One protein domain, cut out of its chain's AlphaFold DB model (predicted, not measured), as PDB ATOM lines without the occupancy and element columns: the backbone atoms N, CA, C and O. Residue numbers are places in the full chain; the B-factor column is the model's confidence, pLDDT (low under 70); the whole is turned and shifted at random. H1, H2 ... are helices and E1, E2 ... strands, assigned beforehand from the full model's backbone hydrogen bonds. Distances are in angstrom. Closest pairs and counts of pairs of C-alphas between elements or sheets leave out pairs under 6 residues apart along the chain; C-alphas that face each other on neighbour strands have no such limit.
ATOM      1  N   SER A 411      79.254 106.049 119.452       83.81
ATOM      2  CA  SER A 411      78.284 106.661 118.527       83.81
ATOM      3  C   SER A 411      78.937 107.092 117.216       83.81
ATOM      4  O   SER A 411      78.393 106.887 116.131       83.81
ATOM      5  N   ASN A 412      80.124 107.691 117.306       86.12
ATOM      6  CA  ASN A 412      80.867 108.165 116.149       86.12
ATOM      7  C   ASN A 412      81.398 107.014 115.282       86.12
ATOM      8  O   ASN A 412      81.312 107.083 114.054       86.12
ATOM      9  N   GLN A 413      81.900 105.951 115.912       88.38
ATOM     10  CA  GLN A 413      82.318 104.725 115.235       88.38
ATOM     11  C   GLN A 413      81.140 104.066 114.524       88.38
ATOM     12  O   GLN A 413      81.244 103.740 113.345       88.38
ATOM     13  N   GLU A 414      80.004 103.924 115.207       87.56
ATOM     14  CA  GLU A 414      78.793 103.327 114.651       87.56
ATOM     15  C   GLU A 414      78.259 104.126 113.455       87.56
ATOM     16  O   GLU A 414      77.889 103.545 112.433       87.56
ATOM     17  N   LYS A 415      78.282 105.461 113.538       87.50
ATOM     18  CA  LYS A 415      77.884 106.363 112.449       87.50
ATOM     19  C   LYS A 415      78.726 106.128 111.188       87.50
ATOM     20  O   LYS A 415      78.175 105.912 110.110       87.50
ATOM     21  N   TRP A 416      80.053 106.101 111.322       90.12
ATOM     22  CA  TRP A 416      80.959 105.824 110.202       90.12
ATOM     23  C   TRP A 416      80.895 104.372 109.714       90.12
ATOM     24  O   TRP A 416      80.998 104.134 108.511       90.12
ATOM     25  N   ARG A 417      80.665 103.410 110.614       91.06
ATOM     26  CA  ARG A 417      80.430 101.999 110.275       91.06
ATOM     27  C   ARG A 417      79.199 101.850 109.382       91.06
ATOM     28  O   ARG A 417      79.291 101.235 108.324       91.06
ATOM     29  N   LYS A 418      78.066 102.435 109.784       89.69
ATOM     30  CA  LYS A 418      76.811 102.414 109.013       89.69
ATOM     31  C   LYS A 418      76.978 103.091 107.658       89.69
ATOM     32  O   LYS A 418      76.516 102.540 106.666       89.69
ATOM     33  N   LEU A 419      77.677 104.229 107.605       89.75
ATOM     34  CA  LEU A 419      77.985 104.894 106.339       89.75
ATOM     35  C   LEU A 419      78.796 103.980 105.416       89.75
ATOM     36  O   LEU A 419      78.402 103.773 104.279       89.75
ATOM     37  N   PHE A 420      79.876 103.369 105.907       90.19
ATOM     38  CA  PHE A 420      80.684 102.466 105.088       90.19
ATOM     39  C   PHE A 420      79.896 101.250 104.574       90.19
ATOM     40  O   PHE A 420      80.030 100.883 103.412       90.19
ATOM     41  N   LEU A 421      79.079 100.626 105.428       88.00
ATOM     42  CA  LEU A 421      78.292  99.443 105.058       88.00
ATOM     43  C   LEU A 421      77.112  99.767 104.131       88.00
ATOM     44  O   LEU A 421      76.704  98.905 103.358       88.00
ATOM     45  N   GLY A 422      76.546 100.973 104.241       83.50
ATOM     46  CA  GLY A 422      75.393 101.420 103.457       83.50
ATOM     47  C   GLY A 422      75.743 102.166 102.166       83.50
ATOM     48  O   GLY A 422      74.886 102.280 101.292       83.50
ATOM     49  N   SER A 423      76.967 102.680 102.036       78.62
ATOM     50  CA  SER A 423      77.453 103.342 100.821       78.62
ATOM     51  C   SER A 423      77.810 102.347  99.717       78.62
ATOM     52  O   SER A 423      78.133 101.182  99.960       78.62
ATOM     53  N   SER A 424      77.803 102.830  98.475       65.81
ATOM     54  CA  SER A 424      78.316 102.059  97.348       65.81
ATOM     55  C   SER A 424      79.847 101.955  97.430       65.81
ATOM     56  O   SER A 424      80.521 102.798  98.028       65.81
ATOM     57  N   ARG A 425      80.443 100.935  96.794       64.12
ATOM     58  CA  ARG A 425      81.916 100.830  96.705       64.12
ATOM     59  C   ARG A 425      82.553 101.993  95.936       64.12
ATOM     60  O   ARG A 425      83.753 102.195  96.070       64.12
ATOM     61  N   GLU A 426      81.778 102.727  95.141       68.06
ATOM     62  CA  GLU A 426      82.257 103.869  94.357       68.06
ATOM     63  C   GLU A 426      82.498 105.101  95.239       68.06
ATOM     64  O   GLU A 426      83.411 105.881  94.969       68.06
ATOM     65  N   ASP A 427      81.774 105.221  96.358       77.50
ATOM     66  CA  ASP A 427      81.940 106.330  97.300       77.50
ATOM     67  C   ASP A 427      83.253 106.230  98.097       77.50
ATOM     68  O   ASP A 427      83.815 107.246  98.509       77.50
ATOM     69  N   PHE A 428      83.764 105.005  98.289       87.44
ATOM     70  CA  PHE A 428      84.994 104.699  99.021       87.44
ATOM     71  C   PHE A 428      86.069 104.106  98.098       87.44
ATOM     72  O   PHE A 428      86.150 102.894  97.890       87.44
ATOM     73  N   THR A 429      86.971 104.950  97.600       88.69
ATOM     74  CA  THR A 429      88.039 104.537  96.676       88.69
ATOM     75  C   THR A 429      89.327 104.179  97.423       88.69
ATOM     76  O   THR A 429      89.956 105.029  98.058       88.69
ATOM     77  N   TYR A 430      89.768 102.919  97.339       90.25
ATOM     78  CA  TYR A 430      91.022 102.468  97.953       90.25
ATOM     79  C   TYR A 430      92.232 102.687  97.034       90.25
ATOM     80  O   TYR A 430      92.294 102.160  95.925       90.25
ATOM     81  N   ASN A 431      93.243 103.400  97.531       89.00
ATOM     82  CA  ASN A 431      94.533 103.567  96.870       89.00
ATOM     83  C   ASN A 431      95.547 102.553  97.430       89.00
ATOM     84  O   ASN A 431      95.957 102.638  98.591       89.00
ATOM     85  N   LYS A 432      95.972 101.600  96.590       86.81
ATOM     86  CA  LYS A 432      96.885 100.509  96.976       86.81
ATOM     87  C   LYS A 432      98.296 100.985  97.329       86.81
ATOM     88  O   LYS A 432      98.888 100.435  98.254       86.81
ATOM     89  N   GLU A 433      98.817 101.979  96.615       86.75
ATOM     90  CA  GLU A 433     100.190 102.475  96.784       86.75
ATOM     91  C   GLU A 433     100.363 103.167  98.135       86.75
ATOM     92  O   GLU A 433     101.285 102.879  98.893       86.75
ATOM     93  N   THR A 434      99.413 104.037  98.470       87.06
ATOM     94  CA  THR A 434      99.441 104.826  99.709       87.06
ATOM     95  C   THR A 434      98.718 104.143 100.872       87.06
ATOM     96  O   THR A 434      98.790 104.623 102.001       87.06
ATOM     97  N   LYS A 435      98.038 103.013 100.620       90.81
ATOM     98  CA  LYS A 435      97.207 102.268 101.586       90.81
ATOM     99  C   LYS A 435      96.142 103.145 102.257       90.81
ATOM    100  O   LYS A 435      95.812 102.960 103.434       90.81
ATOM    101  N   THR A 436      95.594 104.103 101.512       91.88
ATOM    102  CA  THR A 436      94.572 105.038 102.002       91.88
ATOM    103  C   THR A 436      93.225 104.825 101.338       91.88
ATOM    104  O   THR A 436      93.157 104.392 100.190       91.88
ATOM    105  N   LEU A 437      92.160 105.179 102.047       91.44
ATOM    106  CA  LEU A 437      90.792 105.203 101.549       91.44
ATOM    107  C   LEU A 437      90.380 106.660 101.314       91.44
ATOM    108  O   LEU A 437      90.538 107.488 102.206       91.44
ATOM    109  N   LEU A 438      89.894 106.981 100.121       90.88
ATOM    110  CA  LEU A 438      89.326 108.284  99.784       90.88
ATOM    111  C   LEU A 438      87.804 108.185  99.830       90.88
ATOM    112  O   LEU A 438      87.240 107.262  99.244       90.88
ATOM    113  N   PHE A 439      87.162 109.126 100.513       90.00
ATOM    114  CA  PHE A 439      85.709 109.247 100.560       90.00
ATOM    115  C   PHE A 439      85.282 110.641 100.111       90.00
ATOM    116  O   PHE A 439      85.696 111.634 100.720       90.00
ATOM    117  N   LYS A 440      84.443 110.722  99.075       86.69
ATOM    118  CA  LYS A 440      83.919 111.994  98.562       86.69
ATOM    119  C   LYS A 440      82.791 112.487  99.458       86.69
ATOM    120  O   LYS A 440      81.620 112.199  99.224       86.69
ATOM    121  N   ILE A 441      83.126 113.230 100.511       85.50
ATOM    122  CA  ILE A 441      82.168 113.560 101.572       85.50
ATOM    123  C   ILE A 441      81.049 114.509 101.134       85.50
ATOM    124  O   ILE A 441      79.990 114.540 101.756       85.50
ATOM    125  N   THR A 442      81.237 115.257 100.044       81.75
ATOM    126  CA  THR A 442      80.176 116.115  99.490       81.75
ATOM    127  C   THR A 442      78.977 115.332  98.966       81.75
ATOM    128  O   THR A 442      77.906 115.917  98.855       81.75
ATOM    129  N   THR A 443      79.128 114.031  98.684       82.31
ATOM    130  CA  THR A 443      78.003 113.148  98.314       82.31
ATOM    131  C   THR A 443      76.910 113.141  99.385       82.31
ATOM    132  O   THR A 443      75.724 113.067  99.082       82.31
ATOM    133  N   LEU A 444      77.288 113.338 100.654       82.31
ATOM    134  CA  LEU A 444      76.353 113.410 101.779       82.31
ATOM    135  C   LEU A 444      75.449 114.650 101.754       82.31
ATOM    136  O   LEU A 444      74.422 114.664 102.435       82.31
ATOM    137  N   ASP A 445      75.823 115.673 100.983       82.75
ATOM    138  CA  ASP A 445      75.116 116.949 100.890       82.75
ATOM    139  C   ASP A 445      74.372 117.124  99.551       82.75
ATOM    140  O   ASP A 445      73.751 118.163  99.343       82.75
ATOM    141  N   GLU A 446      74.393 116.137  98.643       72.88
ATOM    142  CA  GLU A 446      73.816 116.253  97.287       72.88
ATOM    143  C   GLU A 446      72.309 116.571  97.281       72.88
ATOM    144  O   GLU A 446      71.818 117.214  96.356       72.88
ATOM    145  N   ASN A 447      71.598 116.213  98.356       63.28
ATOM    146  CA  ASN A 447      70.177 116.515  98.562       63.28
ATOM    147  C   ASN A 447      69.919 117.568  99.662       63.28
ATOM    148  O   ASN A 447      68.781 117.734 100.105       63.28
ATOM    149  N   ALA A 448      70.952 118.258 100.154       60.47
ATOM    150  CA  ALA A 448      70.816 119.258 101.211       60.47
ATOM    151  C   ALA A 448      70.468 120.650 100.644       60.47
ATOM    152  O   ALA A 448      70.952 121.055  99.587       60.47
ATOM    153  N   SER A 449      69.646 121.418 101.372       55.53
ATOM    154  CA  SER A 449      69.374 122.828 101.047       55.53
ATOM    155  C   SER A 449      70.684 123.621 100.943       55.53
ATOM    156  O   SER A 449      71.539 123.532 101.824       55.53
ATOM    157  N   ARG A 450      70.825 124.457  99.900       53.84
ATOM    158  CA  ARG A 450      71.988 125.355  99.716       53.84
ATOM    159  C   ARG A 450      72.165 126.364 100.857       53.84
ATOM    160  O   ARG A 450      73.262 126.890 101.022       53.84
ATOM    161  N   TYR A 451      71.110 126.620 101.630       47.03
ATOM    162  CA  TYR A 451      71.095 127.556 102.751       47.03
ATOM    163  C   TYR A 451      70.664 126.814 104.021       47.03
ATOM    164  O   TYR A 451      69.474 126.636 104.277       47.03
ATOM    165  N   GLY A 452      71.646 126.347 104.791       49.22
ATOM    166  CA  GLY A 452      71.458 125.719 106.096       49.22
ATOM    167  C   GLY A 452      72.801 125.332 106.719       49.22
ATOM    168  O   GLY A 452      73.674 124.809 106.027       49.22
ATOM    169  N   ASP A 453      72.961 125.578 108.022       51.34
ATOM    170  CA  ASP A 453      74.136 125.170 108.818       51.34
ATOM    171  C   ASP A 453      74.205 123.643 109.057       51.34
ATOM    172  O   ASP A 453      75.154 123.147 109.663       51.34
ATOM    173  N   ASP A 454      73.230 122.889 108.541       57.31
ATOM    174  CA  ASP A 454      72.961 121.482 108.855       57.31
ATOM    175  C   ASP A 454      73.472 120.522 107.761       57.31
ATOM    176  O   ASP A 454      72.795 119.587 107.324       57.31
ATOM    177  N   LYS A 455      74.680 120.784 107.245       72.31
ATOM    178  CA  LYS A 455      75.320 119.901 106.258       72.31
ATOM    179  C   LYS A 455      75.690 118.573 106.911       72.31
ATOM    180  O   LYS A 455      76.479 118.540 107.858       72.31
ATOM    181  N   ARG A 456      75.185 117.464 106.363       78.19
ATOM    182  CA  ARG A 456      75.485 116.114 106.863       78.19
ATOM    183  C   ARG A 456      76.981 115.842 106.819       78.19
ATOM    184  O   ARG A 456      77.510 115.269 107.769       78.19
ATOM    185  N   SER A 457      77.675 116.314 105.784       83.06
ATOM    186  CA  SER A 457      79.134 116.202 105.687       83.06
ATOM    187  C   SER A 457      79.858 116.713 106.937       83.06
ATOM    188  O   SER A 457      80.791 116.065 107.408       83.06
ATOM    189  N   ARG A 458      79.405 117.823 107.533       80.25
ATOM    190  CA  ARG A 458      79.999 118.398 108.747       80.25
ATOM    191  C   ARG A 458      79.855 117.468 109.950       80.25
ATOM    192  O   ARG A 458      80.840 117.206 110.627       80.25
ATOM    193  N   ILE A 459      78.667 116.896 110.154       80.44
ATOM    194  CA  ILE A 459      78.399 115.945 111.247       80.44
ATOM    195  C   ILE A 459      79.334 114.731 111.160       80.44
ATOM    196  O   ILE A 459      79.830 114.251 112.179       80.44
ATOM    197  N   TYR A 460      79.580 114.224 109.948       86.19
ATOM    198  CA  TYR A 460      80.503 113.107 109.738       86.19
ATOM    199  C   TYR A 460      81.966 113.517 109.946       86.19
ATOM    200  O   TYR A 460      82.707 112.756 110.570       86.19
ATOM    201  N   LYS A 461      82.373 114.717 109.508       85.81
ATOM    202  CA  LYS A 461      83.710 115.273 109.796       85.81
ATOM    203  C   LYS A 461      83.964 115.371 111.296       85.81
ATOM    204  O   LYS A 461      84.961 114.834 111.765       85.81
ATOM    205  N   ASP A 462      83.037 115.972 112.040       81.88
ATOM    206  CA  ASP A 462      83.152 116.152 113.493       81.88
ATOM    207  C   ASP A 462      83.145 114.811 114.255       81.88
ATOM    208  O   ASP A 462      83.728 114.692 115.336       81.88
ATOM    209  N   ALA A 463      82.518 113.775 113.684       84.44
ATOM    210  CA  ALA A 463      82.506 112.427 114.245       84.44
ATOM    211  C   ALA A 463      83.799 111.631 113.980       84.44
ATOM    212  O   ALA A 463      84.075 110.651 114.674       84.44
ATOM    213  N   LEU A 464      84.583 111.995 112.966       86.75
ATOM    214  CA  LEU A 464      85.734 111.211 112.535       86.75
ATOM    215  C   LEU A 464      86.906 111.349 113.517       86.75
ATOM    216  O   LEU A 464      87.230 112.440 113.980       86.75
ATOM    217  N   SER A 465      87.584 110.240 113.827       85.56
ATOM    218  CA  SER A 465      88.770 110.296 114.687       85.56
ATOM    219  C   SER A 465      89.944 110.994 113.978       85.56
ATOM    220  O   SER A 465      90.318 110.574 112.880       85.56
ATOM    221  N   PRO A 466      90.638 111.952 114.623       83.44
ATOM    222  CA  PRO A 466      91.865 112.536 114.074       83.44
ATOM    223  C   PRO A 466      92.935 111.492 113.736       83.44
ATOM    224  O   PRO A 466      93.694 111.657 112.788       83.44
ATOM    225  N   LYS A 467      92.959 110.369 114.471       86.94
ATOM    226  CA  LYS A 467      93.930 109.280 114.285       86.94
ATOM    227  C   LYS A 467      93.774 108.542 112.953       86.94
ATOM    228  O   LYS A 467      94.703 107.850 112.546       86.94
ATOM    229  N   VAL A 468      92.610 108.629 112.303       90.25
ATOM    230  CA  VAL A 468      92.354 107.926 111.034       90.25
ATOM    231  C   VAL A 468      92.494 108.833 109.812       90.25
ATOM    232  O   VAL A 468      92.566 108.318 108.700       90.25
ATOM    233  N   ILE A 469      92.559 110.155 109.998       89.62
ATOM    234  CA  ILE A 469      92.675 111.137 108.913       89.62
ATOM    235  C   ILE A 469      94.125 111.208 108.421       89.62
ATOM    236  O   ILE A 469      95.071 111.189 109.206       89.62
ATOM    237  N   VAL A 470      94.307 111.309 107.104       87.12
ATOM    238  CA  VAL A 470      95.602 111.565 106.463       87.12
ATOM    239  C   VAL A 470      95.572 112.962 105.850       87.12
ATOM    240  O   VAL A 470      94.934 113.177 104.822       87.12
ATOM    241  N   GLY A 471      96.288 113.909 106.460       82.69
ATOM    242  CA  GLY A 471      96.280 115.313 106.045       82.69
ATOM    243  C   GLY A 471      95.154 116.092 106.723       82.69
ATOM    244  O   GLY A 471      95.090 116.122 107.948       82.69
ATOM    245  N   THR A 472      94.283 116.726 105.936       71.62
ATOM    246  CA  THR A 472      93.147 117.513 106.438       71.62
ATOM    247  C   THR A 472      91.807 116.854 106.101       71.62
ATOM    248  O   THR A 472      91.670 116.203 105.065       71.62
ATOM    249  N   ALA A 473      90.814 117.029 106.976       70.12
ATOM    250  CA  ALA A 473      89.412 116.720 106.685       70.12
ATOM    251  C   ALA A 473      88.689 117.882 105.967       70.12
ATOM    252  O   ALA A 473      87.532 117.747 105.544       70.12
ATOM    253  N   ASP A 474      89.364 119.025 105.813       68.44
ATOM    254  CA  ASP A 474      88.865 120.193 105.098       68.44
ATOM    255  C   ASP A 474      89.095 120.018 103.598       68.44
ATOM    256  O   ASP A 474      90.173 120.255 103.059       68.44
ATOM    257  N   GLY A 475      88.053 119.548 102.920       69.75
ATOM    258  CA  GLY A 475      88.058 119.287 101.489       69.75
ATOM    259  C   GLY A 475      86.746 118.666 101.019       69.75
ATOM    260  O   GLY A 475      85.846 118.389 101.826       69.75
ATOM    261  N   ILE A 476      86.664 118.483  99.699       74.00
ATOM    262  CA  ILE A 476      85.590 117.752  99.007       74.00
ATOM    263  C   ILE A 476      85.716 116.245  99.266       74.00
ATOM    264  O   ILE A 476      84.709 115.559  99.434       74.00
ATOM    265  N   ASP A 477      86.957 115.774  99.386       82.44
ATOM    266  CA  ASP A 477      87.305 114.394  99.697       82.44
ATOM    267  C   ASP A 477      88.018 114.328 101.046       82.44
ATOM    268  O   ASP A 477      88.805 115.209 101.396       82.44
ATOM    269  N   ILE A 478      87.770 113.253 101.791       88.81
ATOM    270  CA  ILE A 478      88.523 112.920 102.997       88.81
ATOM    271  C   ILE A 478      89.415 111.730 102.695       88.81
ATOM    272  O   ILE A 478      88.952 110.686 102.232       88.81
ATOM    273  N   LYS A 479      90.702 111.881 103.005       90.94
ATOM    274  CA  LYS A 479      91.686 110.808 102.912       90.94
ATOM    275  C   LYS A 479      91.872 110.155 104.280       90.94
ATOM    276  O   LYS A 479      92.180 110.821 105.264       90.94
ATOM    277  N   LEU A 480      91.709 108.839 104.326       93.50
ATOM    278  CA  LEU A 480      91.747 108.027 105.538       93.50
ATOM    279  C   LEU A 480      92.873 106.999 105.462       93.50
ATOM    280  O   LEU A 480      93.106 106.389 104.417       93.50
ATOM    281  N   ASN A 481      93.536 106.728 106.580       93.88
ATOM    282  CA  ASN A 481      94.407 105.567 106.700       93.88
ATOM    283  C   ASN A 481      93.528 104.314 106.773       93.88
ATOM    284  O   ASN A 481      92.823 104.118 107.762       93.88
ATOM    285  N   ALA A 482      93.571 103.455 105.749       92.38
ATOM    286  CA  ALA A 482      92.625 102.347 105.638       92.38
ATOM    287  C   ALA A 482      92.731 101.369 106.820       92.38
ATOM    288  O   ALA A 482      91.720 100.974 107.392       92.38
ATOM    289  N   ALA A 483      93.947 101.005 107.234       91.94
ATOM    290  CA  ALA A 483      94.141 100.060 108.333       91.94
ATOM    291  C   ALA A 483      93.615 100.607 109.669       91.94
ATOM    292  O   ALA A 483      92.947  99.882 110.406       91.94
ATOM    293  N   LEU A 484      93.893 101.881 109.962       93.19
ATOM    294  CA  LEU A 484      93.416 102.528 111.185       93.19
ATOM    295  C   LEU A 484      91.906 102.768 111.148       93.19
ATOM    296  O   LEU A 484      91.250 102.549 112.159       93.19
ATOM    297  N   PHE A 485      91.352 103.158 109.997       93.81
ATOM    298  CA  PHE A 485      89.918 103.373 109.820       93.81
ATOM    299  C   PHE A 485      89.115 102.091 110.048       93.81
ATOM    300  O   PHE A 485      88.222 102.085 110.889       93.81
ATOM    301  N   PHE A 486      89.477 100.989 109.379       93.12
ATOM    302  CA  PHE A 486      88.781  99.706 109.533       93.12
ATOM    303  C   PHE A 486      88.911  99.131 110.945       93.12
ATOM    304  O   PHE A 486      87.932  98.632 111.491       93.12
ATOM    305  N   LYS A 487      90.084  99.280 111.578       93.12
ATOM    306  CA  LYS A 487      90.254  98.941 112.998       93.12
ATOM    307  C   LYS A 487      89.364  99.805 113.895       93.12
ATOM    308  O   LYS A 487      88.804  99.304 114.859       93.12
ATOM    309  N   TRP A 488      89.254 101.100 113.605       91.81
ATOM    310  CA  TRP A 488      88.500 102.047 114.424       91.81
ATOM    311  C   TRP A 488      86.986 101.838 114.343       91.81
ATOM    312  O   TRP A 488      86.329 101.913 115.378       91.81
ATOM    313  N   ILE A 489      86.440 101.553 113.155       92.50
ATOM    314  CA  ILE A 489      85.015 101.214 112.983       92.50
ATOM    315  C   ILE A 489      84.718  99.737 113.264       92.50
ATOM    316  O   ILE A 489      83.566  99.336 113.140       92.50
ATOM    317  N   ASP A 490      85.721  98.937 113.635       91.94
ATOM    318  CA  ASP A 490      85.617  97.497 113.907       91.94
ATOM    319  C   ASP A 490      84.987  96.701 112.746       91.94
ATOM    320  O   ASP A 490      83.957  96.043 112.869       91.94
TER     321      ASP A 490
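AT A GLANCE: This is residues 411 to 490 of the 506 residues of an uncharacterized protein of Paucilactobacillus wasatchensis (UniProt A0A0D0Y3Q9). A small antiparallel sheet of three strands, E1, E2 and E3, forms one wall, with H4 set on it at one end and H2 running on from E2 at the other. Off the sheet, the start of H1 packs on H3, and H3 also packs on H2; the link between H2 and H3 and the turn between E1 and E2 lie at the two far ends of the length. The printed part has 80 residues, in the chain order H1, E1, E2, H2, H3, E3, H4: four named helices and three named strands, a mixed class of helices and strands. It is compact, with a radius of gyration of the C-alphas of 12.3 A and spans of 38 by 26 by 23 A.

IN THESE COORDINATES: Begin with the sheet: find C-alpha 428 at (84.994, 104.699, 99.021), where E1, residues 428 to 431, sets out. E2, residues 436 to 440, covers 13.2 A, and E3, residues 477 to 481, covers 13.3 A. Look next for H1, residues 411 to 422, the longest helix, which runs 16.2 A from C-alpha 411 at (78.284, 106.661, 118.527). H2 is residues 441 to 445, and H3, residues 456 to 463, is 10.8 A long. H4, residues 482 to 488, is 9.7 A long and ends with C-alpha 488 at (88.500, 102.047, 114.424).

HOW THE PARTS SIT: In the sheet E2 is the inner strand. E1 and E2 form a hairpin, their directions 146 degrees apart, with N 429 and O 438 within hydrogen-bond range at 2.8 A. On the other side of E2, antiparallel E3 has N 439 and O 478 at 2.9 A. H4 is on the sheet at a height of 7.7 A, over none of the strands, but only just: 2 of its 7 C-alphas fall on E3. H2 only grazes the sheet, with residues 441 to 443. H2 touches H3, the closest C-alphas being those of Leu 444 and Ser 457, 5.5 A apart. With residues 412 to 416 alone, H1 touches H3 at a steep tilt of 48 degrees, opposite ways; the C-alphas of Asn 412 and Ala 463 come closest, at 4.9 A. H1 and H4 are close but not clearly touching, with the C-alphas of Gln 413 and Trp 488 6.8 A apart. In H1, H3 and H4 every O i to N i+4 pair is within hydrogen-bond range; in H2 it is 0 of 1, beside 2 of 2 O i to N i+3 pairs.

THE WHOLE: The two C-alphas farthest apart, those of Glu 433 and Tyr 451, are 38.9 A apart. The printed part has no cut. The link from H3 to E3, residues 464 to 476, is long. Look at the B-factor column: the mean pLDDT of the printed part is 81.9, and residues 424 to 426, 447 to 454 and 474 to 475 of this model are under 70.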